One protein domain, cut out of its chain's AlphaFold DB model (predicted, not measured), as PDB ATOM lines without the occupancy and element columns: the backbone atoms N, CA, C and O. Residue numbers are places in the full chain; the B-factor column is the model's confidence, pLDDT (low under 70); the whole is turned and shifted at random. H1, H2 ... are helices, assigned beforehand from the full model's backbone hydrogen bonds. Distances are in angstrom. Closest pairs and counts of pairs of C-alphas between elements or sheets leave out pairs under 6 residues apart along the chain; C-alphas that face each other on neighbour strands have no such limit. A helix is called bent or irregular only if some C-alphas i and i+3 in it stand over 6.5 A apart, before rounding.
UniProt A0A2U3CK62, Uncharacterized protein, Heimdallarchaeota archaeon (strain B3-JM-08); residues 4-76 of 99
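Overview. This is residues 4 to 76 of the 99 residues of an uncharacterized protein of Heimdallarchaeota archaeon (strain B3-JM-08) (UniProt A0A2U3CK62). Two long helices, H1 and H3, lie side by side and run opposite ways, making a slender rod; they stand closest toward the end where the printed part begins and ends, and draw apart toward the other end like a very narrow V. At that wider end the short helix H2 turns off sideways from the end of H1, and a loop leads back to H3, with residues 38 to 44 sticking out. The printed part has 73 residues, with three named helices in the order H1, H2, H3 and no named strand, and its class is all helix. The whole is loose, with a radius of gyration of the C-alphas of 15.8 A, and spans 50 by 21 by 20 A.

Along the chain. H1, the longest helix by residues, is residues 4 to 31, from C-alpha 4 at (-66.145, -42.704, -10.006) to C-alpha 31 at (-30.423, -24.377, -22.701), a length of 42.1 A. It is irregular, but only just: C-alphas 24 and 27 are 6.6 A apart, and its line is a rough one. H3 is residues 48 to 74, 38.7 A long, and ends with C-alpha 74 at (-68.540, -33.133, -9.721). It is neither bent nor irregular, but only just: C-alphas 49 and 52 are 6.1 A apart. H2 is residues 33 to 38, 8.7 A long.

Arrangement. H1 and H3 touch, with 36 pairs of C-alphas within 8 A. Their closest C-alphas are those of Ser 12 and Ala 66, 4.1 A apart. They run opposite ways at a shallow tilt of 16 degrees, with centres 9.9 A apart. H1 and H2 are close but not clearly touching, with 2 pairs of C-alphas within 8 A; the closest are those of Gln 29 and Val 36, 6.0 A apart. H2 stands at a steep tilt of 62 degrees to H1, and the two run opposite ways. H2 and H3 are apart. In H2 every O i to N i+4 pair is within hydrogen-bond range; in H1 20 of 24 are, and in H3 22 of 23.

Size, cuts and confidence. The outline is a rod. The two C-alphas farthest apart are those of Asp 34 and Pro 76, 50.3 A, while the first and last printed C-alphas, of Asp 4 and Pro 76, are 9.8 A apart. The printed part has no cut. The link from H1 to H2 is tight, with 1 residue, and the link from H2 to H3 is short, with 9 residues. The mean pLDDT of the printed part is 86.2; residues 45 to 46 and residue 76 are under 70.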
ATOM      1  N   ASP A   4     -65.993 -43.567  -8.827       78.06
ATOM      2  CA  ASP A   4     -66.145 -42.704 -10.006       78.06
ATOM      3  C   ASP A   4     -65.538 -41.308  -9.798       78.06
ATOM      4  O   ASP A   4     -64.839 -40.776 -10.661       78.06
ATOM      5  N   LYS A   5     -65.687 -40.753  -8.592       83.50
ATOM      6  CA  LYS A   5     -65.112 -39.455  -8.228       83.50
ATOM      7  C   LYS A   5     -63.585 -39.498  -8.134       83.50
ATOM      8  O   LYS A   5     -62.923 -38.514  -8.456       83.50
ATOM      9  N   VAL A   6     -63.018 -40.637  -7.724       91.69
ATOM     10  CA  VAL A   6     -61.558 -40.836  -7.674       91.69
ATOM     11  C   VAL A   6     -60.969 -40.865  -9.080       91.69
ATOM     12  O   VAL A   6     -59.936 -40.240  -9.307       91.69
ATOM     13  N   TYR A   7     -61.634 -41.520 -10.035       89.31
ATOM     14  CA  TYR A   7     -61.171 -41.540 -11.423       89.31
ATOM     15  C   TYR A   7     -61.241 -40.153 -12.080       89.31
ATOM     16  O   TYR A   7     -60.276 -39.752 -12.731       89.31
ATOM     17  N   GLY A   8     -62.311 -39.384 -11.841       90.38
ATOM     18  CA  GLY A   8     -62.434 -38.009 -12.348       90.38
ATOM     19  C   GLY A   8     -61.347 -37.057 -11.821       90.38
ATOM     20  O   GLY A   8     -60.671 -36.359 -12.588       90.38
ATOM     21  N   TYR A   9     -61.083 -37.070 -10.510       92.56
ATOM     22  CA  TYR A   9     -59.974 -36.279  -9.961       92.56
ATOM     23  C   TYR A   9     -58.602 -36.815 -10.383       92.56
ATOM     24  O   TYR A   9     -57.692 -36.033 -10.645       92.56
ATOM     25  N   GLY A  10     -58.449 -38.134 -10.495       94.00
ATOM     26  CA  GLY A  10     -57.204 -38.759 -10.932       94.00
ATOM     27  C   GLY A  10     -56.788 -38.293 -12.326       94.00
ATOM     28  O   GLY A  10     -55.676 -37.792 -12.496       94.00
ATOM     29  N   ILE A  11     -57.688 -38.387 -13.310       92.69
ATOM     30  CA  ILE A  11     -57.376 -38.003 -14.693       92.69
ATOM     31  C   ILE A  11     -57.095 -36.499 -14.821       92.69
ATOM     32  O   ILE A  11     -56.159 -36.109 -15.522       92.69
ATOM     33  N   SER A  12     -57.838 -35.649 -14.104       93.88
ATOM     34  CA  SER A  12     -57.637 -34.195 -14.153       93.88
ATOM     35  C   SER A  12     -56.301 -33.774 -13.542       93.88
ATOM     36  O   SER A  12     -55.554 -33.025 -14.171       93.88
ATOM     37  N   ILE A  13     -55.944 -34.307 -12.370       96.12
ATOM     38  CA  ILE A  13     -54.664 -34.013 -11.711       96.12
ATOM     39  C   ILE A  13     -53.487 -34.502 -12.559       96.12
ATOM     40  O   ILE A  13     -52.539 -33.747 -12.780       96.12
ATOM     41  N   ILE A  14     -53.549 -35.735 -13.073       96.69
ATOM     42  CA  ILE A  14     -52.490 -36.294 -13.926       96.69
ATOM     43  C   ILE A  14     -52.300 -35.433 -15.177       96.69
ATOM     44  O   ILE A  14     -51.169 -35.110 -15.534       96.69
ATOM     45  N   THR A  15     -53.394 -35.009 -15.810       96.50
ATOM     46  CA  THR A  15     -53.338 -34.155 -17.005       96.50
ATOM     47  C   THR A  15     -52.678 -32.813 -16.702       96.50
ATOM     48  O   THR A  15     -51.803 -32.379 -17.448       96.50
ATOM     49  N   ILE A  16     -53.028 -32.175 -15.583       96.06
ATOM     50  CA  ILE A  16     -52.410 -30.910 -15.162       96.06
ATOM     51  C   ILE A  16     -50.907 -31.094 -14.919       96.06
ATOM     52  O   ILE A  16     -50.110 -30.284 -15.387       96.06
ATOM     53  N   ILE A  17     -50.503 -32.171 -14.240       97.00
ATOM     54  CA  ILE A  17     -49.085 -32.478 -14.005       97.00
ATOM     55  C   ILE A  17     -48.346 -32.657 -15.335       97.00
ATOM     56  O   ILE A  17     -47.275 -32.082 -15.515       97.00
ATOM     57  N   LEU A  18     -48.917 -33.404 -16.284       95.38
ATOM     58  CA  LEU A  18     -48.320 -33.597 -17.607       95.38
ATOM     59  C   LEU A  18     -48.181 -32.282 -18.379       95.38
ATOM     60  O   LEU A  18     -47.137 -32.058 -18.986       95.38
ATOM     61  N   LEU A  19     -49.176 -31.394 -18.320       94.94
ATOM     62  CA  LEU A  19     -49.080 -30.071 -18.940       94.94
ATOM     63  C   LEU A  19     -47.972 -29.225 -18.308       94.94
ATOM     64  O   LEU A  19     -47.206 -28.594 -19.029       94.94
ATOM     65  N   LEU A  20     -47.845 -29.239 -16.979       94.81
ATOM     66  CA  LEU A  20     -46.769 -28.525 -16.289       94.81
ATOM     67  C   LEU A  20     -45.392 -29.074 -16.675       94.81
ATOM     68  O   LEU A  20     -44.488 -28.292 -16.965       94.81
ATOM     69  N   LEU A  21     -45.242 -30.400 -16.725       93.25
ATOM     70  CA  LEU A  21     -44.009 -31.050 -17.167       93.25
ATOM     71  C   LEU A  21     -43.683 -30.706 -18.625       93.25
ATOM     72  O   LEU A  21     -42.540 -30.372 -18.925       93.25
ATOM     73  N   TYR A  22     -44.678 -30.734 -19.514       89.69
ATOM     74  CA  TYR A  22     -44.516 -30.369 -20.920       89.69
ATOM     75  C   TYR A  22     -44.067 -28.910 -21.084       89.69
ATOM     76  O   TYR A  22     -43.073 -28.641 -21.761       89.69
ATOM     77  N   THR A  23     -44.726 -27.976 -20.396       90.69
ATOM     78  CA  THR A  23     -44.350 -26.555 -20.388       90.69
ATOM     79  C   THR A  23     -42.945 -26.338 -19.827       90.69
ATOM     80  O   THR A  23     -42.183 -25.531 -20.358       90.69
ATOM     81  N   TRP A  24     -42.569 -27.077 -18.781       87.00
ATOM     82  CA  TRP A  24     -41.228 -27.012 -18.196       87.00
ATOM     83  C   TRP A  24     -40.143 -27.588 -19.117       87.00
ATOM     84  O   TRP A  24     -38.985 -27.178 -19.041       87.00
ATOM     85  N   PHE A  25     -40.498 -28.517 -20.008       83.44
ATOM     86  CA  PHE A  25     -39.556 -29.135 -20.938       83.44
ATOM     87  C   PHE A  25     -39.184 -28.216 -22.116       83.44
ATOM     88  O   PHE A  25     -38.087 -28.330 -22.656       83.44
ATOM     89  N   LEU A  26     -40.033 -27.253 -22.485       81.62
ATOM     90  CA  LEU A  26     -39.751 -26.298 -23.570       81.62
ATOM     91  C   LEU A  26     -38.424 -25.526 -23.433       81.62
ATOM     92  O   LEU A  26     -37.641 -25.522 -24.384       81.62
ATOM     93  N   PRO A  27     -38.097 -24.884 -22.291       81.81
ATOM     94  CA  PRO A  27     -36.829 -24.170 -22.150       81.81
ATOM     95  C   PRO A  27     -35.598 -25.088 -22.218       81.81
ATOM     96  O   PRO A  27     -34.514 -24.601 -22.540       81.81
ATOM     97  N   ILE A  28     -35.734 -26.399 -21.973       80.69
ATOM     98  CA  ILE A  28     -34.616 -27.355 -22.073       80.69
ATOM     99  C   ILE A  28     -34.061 -27.386 -23.500       80.69
ATOM    100  O   ILE A  28     -32.845 -27.430 -23.663       80.69
ATOM    101  N   GLN A  29     -34.912 -27.240 -24.522       74.88
ATOM    102  CA  GLN A  29     -34.467 -27.154 -25.920       74.88
ATOM    103  C   GLN A  29     -33.530 -25.970 -26.178       74.88
ATOM    104  O   GLN A  29     -32.629 -26.069 -27.005       74.88
ATOM    105  N   LYS A  30     -33.706 -24.866 -25.444       79.75
ATOM    106  CA  LYS A  30     -32.872 -23.670 -25.578       79.75
ATOM    107  C   LYS A  30     -31.560 -23.767 -24.796       79.75
ATOM    108  O   LYS A  30     -30.546 -23.261 -25.264       79.75
ATOM    109  N   TYR A  31     -31.586 -24.355 -23.601       83.56
ATOM    110  CA  TYR A  31     -30.423 -24.377 -22.701       83.56
ATOM    111  C   TYR A  31     -29.555 -25.637 -22.831       83.56
ATOM    112  O   TYR A  31     -28.384 -25.590 -22.464       83.56
ATOM    113  N   PHE A  32     -30.096 -26.740 -23.357       85.25
ATOM    114  CA  PHE A  32     -29.410 -28.031 -23.482       85.25
ATOM    115  C   PHE A  32     -29.689 -28.691 -24.850       85.25
ATOM    116  O   PHE A  32     -30.323 -29.749 -24.905       85.25
ATOM    117  N   PRO A  33     -29.231 -28.090 -25.964       79.56
ATOM    118  CA  PRO A  33     -29.509 -28.593 -27.311       79.56
ATOM    119  C   PRO A  33     -28.982 -30.019 -27.541       79.56
ATOM    120  O   PRO A  33     -29.708 -30.839 -28.095       79.56
ATOM    121  N   ASP A  34     -27.795 -30.350 -27.019       83.19
ATOM    122  CA  ASP A  34     -27.175 -31.680 -27.162       83.19
ATOM    123  C   ASP A  34     -28.027 -32.799 -26.539       83.19
ATOM    124  O   ASP A  34     -28.112 -33.911 -27.059       83.19
ATOM    125  N   VAL A  35     -28.696 -32.499 -25.419       81.69
ATOM    126  CA  VAL A  35     -29.604 -33.445 -24.757       81.69
ATOM    127  C   VAL A  35     -30.822 -33.683 -25.640       81.69
ATOM    128  O   VAL A  35     -31.239 -34.819 -25.814       81.69
ATOM    129  N   VAL A  36     -31.385 -32.631 -26.229       78.69
ATOM    130  CA  VAL A  36     -32.583 -32.735 -27.074       78.69
ATOM    131  C   VAL A  36     -32.287 -33.443 -28.392       78.69
ATOM    132  O   VAL A  36     -33.106 -34.242 -28.844       78.69
ATOM    133  N   GLU A  37     -31.110 -33.219 -28.974       78.81
ATOM    134  CA  GLU A  37     -30.654 -33.929 -30.170       78.81
ATOM    135  C   GLU A  37     -30.491 -35.436 -29.913       78.81
ATOM    136  O   GLU A  37     -30.933 -36.246 -30.728       78.81
ATOM    137  N   ALA A  38     -29.987 -35.833 -28.738       83.50
ATOM    138  CA  ALA A  38     -29.859 -37.242 -28.352       83.50
ATOM    139  C   ALA A  38     -31.203 -38.000 -28.289       83.50
ATOM    140  O   ALA A  38     -31.234 -39.217 -28.475       83.50
ATOM    141  N   PHE A  39     -32.316 -37.295 -28.055       77.56
ATOM    142  CA  PHE A  39     -33.674 -37.856 -28.049       77.56
ATOM    143  C   PHE A  39     -34.458 -37.570 -29.341       77.56
ATOM    144  O   PHE A  39     -35.653 -37.863 -29.405       77.56
ATOM    145  N   ASN A  40     -33.806 -37.036 -30.380       79.50
ATOM    146  CA  ASN A  40     -34.419 -36.713 -31.667       79.50
ATOM    147  C   ASN A  40     -33.892 -37.628 -32.792       79.50
ATOM    148  O   ASN A  40     -33.096 -37.193 -33.627       79.50
ATOM    149  N   PRO A  41     -34.353 -38.891 -32.872       76.12
ATOM    150  CA  PRO A  41     -33.842 -39.873 -33.836       76.12
ATOM    151  C   PRO A  41     -34.078 -39.487 -35.306       76.12
ATOM    152  O   PRO A  41     -33.479 -40.082 -36.196       76.12
ATOM    153  N   LEU A  42     -34.954 -38.511 -35.567       77.81
ATOM    154  CA  LEU A  42     -35.276 -38.019 -36.907       77.81
ATOM    155  C   LEU A  42     -34.494 -36.752 -37.287       77.81
ATOM    156  O   LEU A  42     -34.615 -36.293 -38.421       77.81
ATOM    157  N   GLY A  43     -33.707 -36.174 -36.370       70.25
ATOM    158  CA  GLY A  43     -32.882 -34.986 -36.624       70.25
ATOM    159  C   GLY A  43     -33.669 -33.719 -36.979       70.25
ATOM    160  O   GLY A  43     -33.091 -32.729 -37.419       70.25
ATOM    161  N   THR A  44     -34.994 -33.722 -36.814       71.00
ATOM    162  CA  THR A  44     -35.845 -32.582 -37.156       71.00
ATOM    163  C   THR A  44     -35.929 -31.632 -35.974       71.00
ATOM    164  O   THR A  44     -36.544 -31.967 -34.961       71.00
ATOM    165  N   THR A  45     -35.322 -30.456 -36.069       69.38
ATOM    166  CA  THR A  45     -35.478 -29.385 -35.078       69.38
ATOM    167  C   THR A  45     -36.733 -28.571 -35.404       69.38
ATOM    168  O   THR A  45     -36.795 -27.951 -36.468       69.38
ATOM    169  N   PRO A  46     -37.758 -28.559 -34.529       66.31
ATOM    170  CA  PRO A  46     -38.910 -27.688 -34.715       66.31
ATOM    171  C   PRO A  46     -38.448 -26.233 -34.717       66.31
ATOM    172  O   PRO A  46     -37.733 -25.804 -33.814       66.31
ATOM    173  N   THR A  47     -38.850 -25.467 -35.726       72.06
ATOM    174  CA  THR A  47     -38.640 -24.018 -35.727       72.06
ATOM    175  C   THR A  47     -39.571 -23.359 -34.711       72.06
ATOM    176  O   THR A  47     -40.691 -23.830 -34.488       72.06
ATOM    177  N   ASP A  48     -39.153 -22.231 -34.131       70.75
ATOM    178  CA  ASP A  48     -39.948 -21.488 -33.139       70.75
ATOM    179  C   ASP A  48     -41.371 -21.170 -33.641       70.75
ATOM    180  O   ASP A  48     -42.336 -21.206 -32.879       70.75
ATOM    181  N   ALA A  49     -41.523 -20.924 -34.948       71.31
ATOM    182  CA  ALA A  49     -42.811 -20.661 -35.590       71.31
ATOM    183  C   ALA A  49     -43.775 -21.866 -35.566       71.31
ATOM    184  O   ALA A  49     -44.987 -21.671 -35.509       71.31
ATOM    185  N   MET A  50     -43.258 -23.098 -35.594       76.94
ATOM    186  CA  MET A  50     -44.058 -24.328 -35.504       76.94
ATOM    187  C   MET A  50     -44.333 -24.730 -34.050       76.94
ATOM    188  O   MET A  50     -45.362 -25.336 -33.751       76.94
ATOM    189  N   LEU A  51     -43.432 -24.371 -33.140       82.25
ATOM    190  CA  LEU A  51     -43.488 -24.767 -31.738       82.25
ATOM    191  C   LEU A  51     -44.670 -24.112 -31.000       82.25
ATOM    192  O   LEU A  51     -45.361 -24.783 -30.237       82.25
ATOM    193  N   TRP A  52     -44.965 -22.838 -31.282       84.38
ATOM    194  CA  TRP A  52     -46.068 -22.102 -30.644       84.38
ATOM    195  C   TRP A  52     -47.468 -22.662 -30.950       84.38
ATOM    196  O   TRP A  52     -48.216 -22.896 -29.996       84.38
ATOM    197  N   PRO A  53     -47.859 -22.910 -32.220       88.81
ATOM    198  CA  PRO A  53     -49.151 -23.521 -32.526       88.81
ATOM    199  C   PRO A  53     -49.317 -24.906 -31.903       88.81
ATOM    200  O   PRO A  53     -50.379 -25.207 -31.364       88.81
ATOM    201  N   VAL A  54     -48.266 -25.734 -31.939       88.19
ATOM    202  CA  VAL A  54     -48.291 -27.079 -31.345       88.19
ATOM    203  C   VAL A  54     -48.454 -26.986 -29.831       88.19
ATOM    204  O   VAL A  54     -49.329 -27.643 -29.275       88.19
ATOM    205  N   TYR A  55     -47.689 -26.112 -29.175       89.94
ATOM    206  CA  TYR A  55     -47.803 -25.880 -27.739       89.94
ATOM    207  C   TYR A  55     -49.217 -25.437 -27.336       89.94
ATOM    208  O   TYR A  55     -49.810 -26.007 -26.420       89.94
ATOM    209  N   LEU A  56     -49.794 -24.465 -28.052       92.75
ATOM    210  CA  LEU A  56     -51.158 -23.993 -27.798       92.75
ATOM    211  C   LEU A  56     -52.202 -25.090 -28.028       92.75
ATOM    212  O   LEU A  56     -53.120 -25.227 -27.220       92.75
ATOM    213  N   ALA A  57     -52.053 -25.892 -29.084       94.06
ATOM    214  CA  ALA A  57     -52.935 -27.025 -29.339       94.06
ATOM    215  C   ALA A  57     -52.863 -28.057 -28.201       94.06
ATOM    216  O   ALA A  57     -53.903 -28.518 -27.725       94.06
ATOM    217  N   THR A  58     -51.662 -28.369 -27.706       94.38
ATOM    218  CA  THR A  58     -51.471 -29.270 -26.562       94.38
ATOM    219  C   THR A  58     -52.114 -28.718 -25.292       94.38
ATOM    220  O   THR A  58     -52.824 -29.459 -24.609       94.38
ATOM    221  N   LEU A  59     -51.936 -27.426 -24.991       95.31
ATOM    222  CA  LEU A  59     -52.596 -26.790 -23.848       95.31
ATOM    223  C   LEU A  59     -54.120 -26.836 -23.972       95.31
ATOM    224  O   LEU A  59     -54.795 -27.157 -22.999       95.31
ATOM    225  N   MET A  60     -54.661 -26.541 -25.155       96.75
ATOM    226  CA  MET A  60     -56.102 -26.539 -25.402       96.75
ATOM    227  C   MET A  60     -56.707 -27.932 -25.190       96.75
ATOM    228  O   MET A  60     -57.695 -28.075 -24.472       96.75
ATOM    229  N   ILE A  61     -56.093 -28.967 -25.764       96.75
ATOM    230  CA  ILE A  61     -56.569 -30.349 -25.626       96.75
ATOM    231  C   ILE A  61     -56.423 -30.825 -24.178       96.75
ATOM    232  O   ILE A  61     -57.369 -31.374 -23.611       96.75
ATOM    233  N   GLY A  62     -55.272 -30.584 -23.548       96.31
ATOM    234  CA  GLY A  62     -55.057 -30.959 -22.152       96.31
ATOM    235  C   GLY A  62     -56.006 -30.234 -21.198       96.31
ATOM    236  O   GLY A  62     -56.500 -30.839 -20.248       96.31
ATOM    237  N   PHE A  63     -56.337 -28.972 -21.476       96.00
ATOM    238  CA  PHE A  63     -57.346 -28.233 -20.724       96.00
ATOM    239  C   PHE A  63     -58.725 -28.890 -20.833       96.00
ATOM    240  O   PHE A  63     -59.382 -29.079 -19.812       96.00
ATOM    241  N   ILE A  64     -59.138 -29.305 -22.035       96.62
ATOM    242  CA  ILE A  64     -60.410 -30.016 -22.240       96.62
ATOM    243  C   ILE A  64     -60.430 -31.333 -21.452       96.62
ATOM    244  O   ILE A  64     -61.403 -31.614 -20.758       96.62
ATOM    245  N   ILE A  65     -59.351 -32.118 -21.493       95.06
ATOM    246  CA  ILE A  65     -59.258 -33.388 -20.751       95.06
ATOM    247  C   ILE A  65     -59.330 -33.146 -19.237       95.06
ATOM    248  O   ILE A  65     -60.067 -33.836 -18.529       95.06
ATOM    249  N   ALA A  66     -58.601 -32.150 -18.731       94.81
ATOM    250  CA  ALA A  66     -58.638 -31.794 -17.317       94.81
ATOM    251  C   ALA A  66     -60.033 -31.312 -16.891       94.81
ATOM    252  O   ALA A  66     -60.521 -31.709 -15.831       94.81
ATOM    253  N   TRP A  67     -60.692 -30.517 -17.736       94.31
ATOM    254  CA  TRP A  67     -62.058 -30.049 -17.523       94.31
ATOM    255  C   TRP A  67     -63.051 -31.211 -17.451       94.31
ATOM    256  O   TRP A  67     -63.828 -31.278 -16.504       94.31
ATOM    257  N   ILE A  68     -62.972 -32.170 -18.381       92.75
ATOM    258  CA  ILE A  68     -63.811 -33.380 -18.375       92.75
ATOM    259  C   ILE A  68     -63.583 -34.204 -17.099       92.75
ATOM    260  O   ILE A  68     -64.532 -34.687 -16.485       92.75
ATOM    261  N   GLY A  69     -62.333 -34.339 -16.653       91.38
ATOM    262  CA  GLY A  69     -62.033 -35.015 -15.388       91.38
ATOM    263  C   GLY A  69     -62.720 -34.354 -14.190       91.38
ATOM    264  O   GLY A  69     -63.303 -35.039 -13.346       91.38
ATOM    265  N   ILE A  70     -62.700 -33.020 -14.143       89.81
ATOM    266  CA  ILE A  70     -63.368 -32.251 -13.090       89.81
ATOM    267  C   ILE A  70     -64.888 -32.411 -13.184       89.81
ATOM    268  O   ILE A  70     -65.512 -32.692 -12.162       89.81
ATOM    269  N   THR A  71     -65.489 -32.298 -14.374       90.44
ATOM    270  CA  THR A  71     -66.948 -32.422 -14.518       90.44
ATOM    271  C   THR A  71     -67.434 -33.800 -14.070       90.44
ATOM    272  O   THR A  71     -68.331 -33.849 -13.230       90.44
ATOM    273  N   MET A  72     -66.773 -34.892 -14.476       88.12
ATOM    274  CA  MET A  72     -67.086 -36.259 -14.012       88.12
ATOM    275  C   MET A  72     -66.963 -36.430 -12.491       88.12
ATOM    276  O   MET A  72     -67.715 -37.181 -11.874       88.12
ATOM    277  N   ALA A  73     -66.012 -35.744 -11.852       86.44
ATOM    278  CA  ALA A  73     -65.851 -35.804 -10.401       86.44
ATOM    279  C   ALA A  73     -66.943 -35.024  -9.644       86.44
ATOM    280  O   ALA A  73     -67.223 -35.295  -8.466       86.44
ATOM    281  N   THR A  74     -67.528 -34.022 -10.300       85.31
ATOM    282  CA  THR A  74     -68.540 -33.133  -9.721       85.31
ATOM    283  C   THR A  74     -69.974 -33.524 -10.050       85.31
ATOM    284  O   THR A  74     -70.863 -33.081  -9.329       85.31
ATOM    285  N   THR A  75     -70.217 -34.370 -11.055       79.50
ATOM    286  CA  THR A  75     -71.549 -34.912 -11.353       79.50
ATOM    287  C   THR A  75     -71.987 -35.875 -10.245       79.50
ATOM    288  O   THR A  75     -71.321 -36.896 -10.036       79.50
ATOM    289  N   PRO A  76     -73.074 -35.579  -9.508       65.62
ATOM    290  CA  PRO A  76     -73.711 -36.557  -8.638       65.62
ATOM    291  C   PRO A  76     -74.211 -37.728  -9.497       65.62
ATOM    292  O   PRO A  76     -74.619 -37.496 -10.638       65.62
TER     293      PRO A  76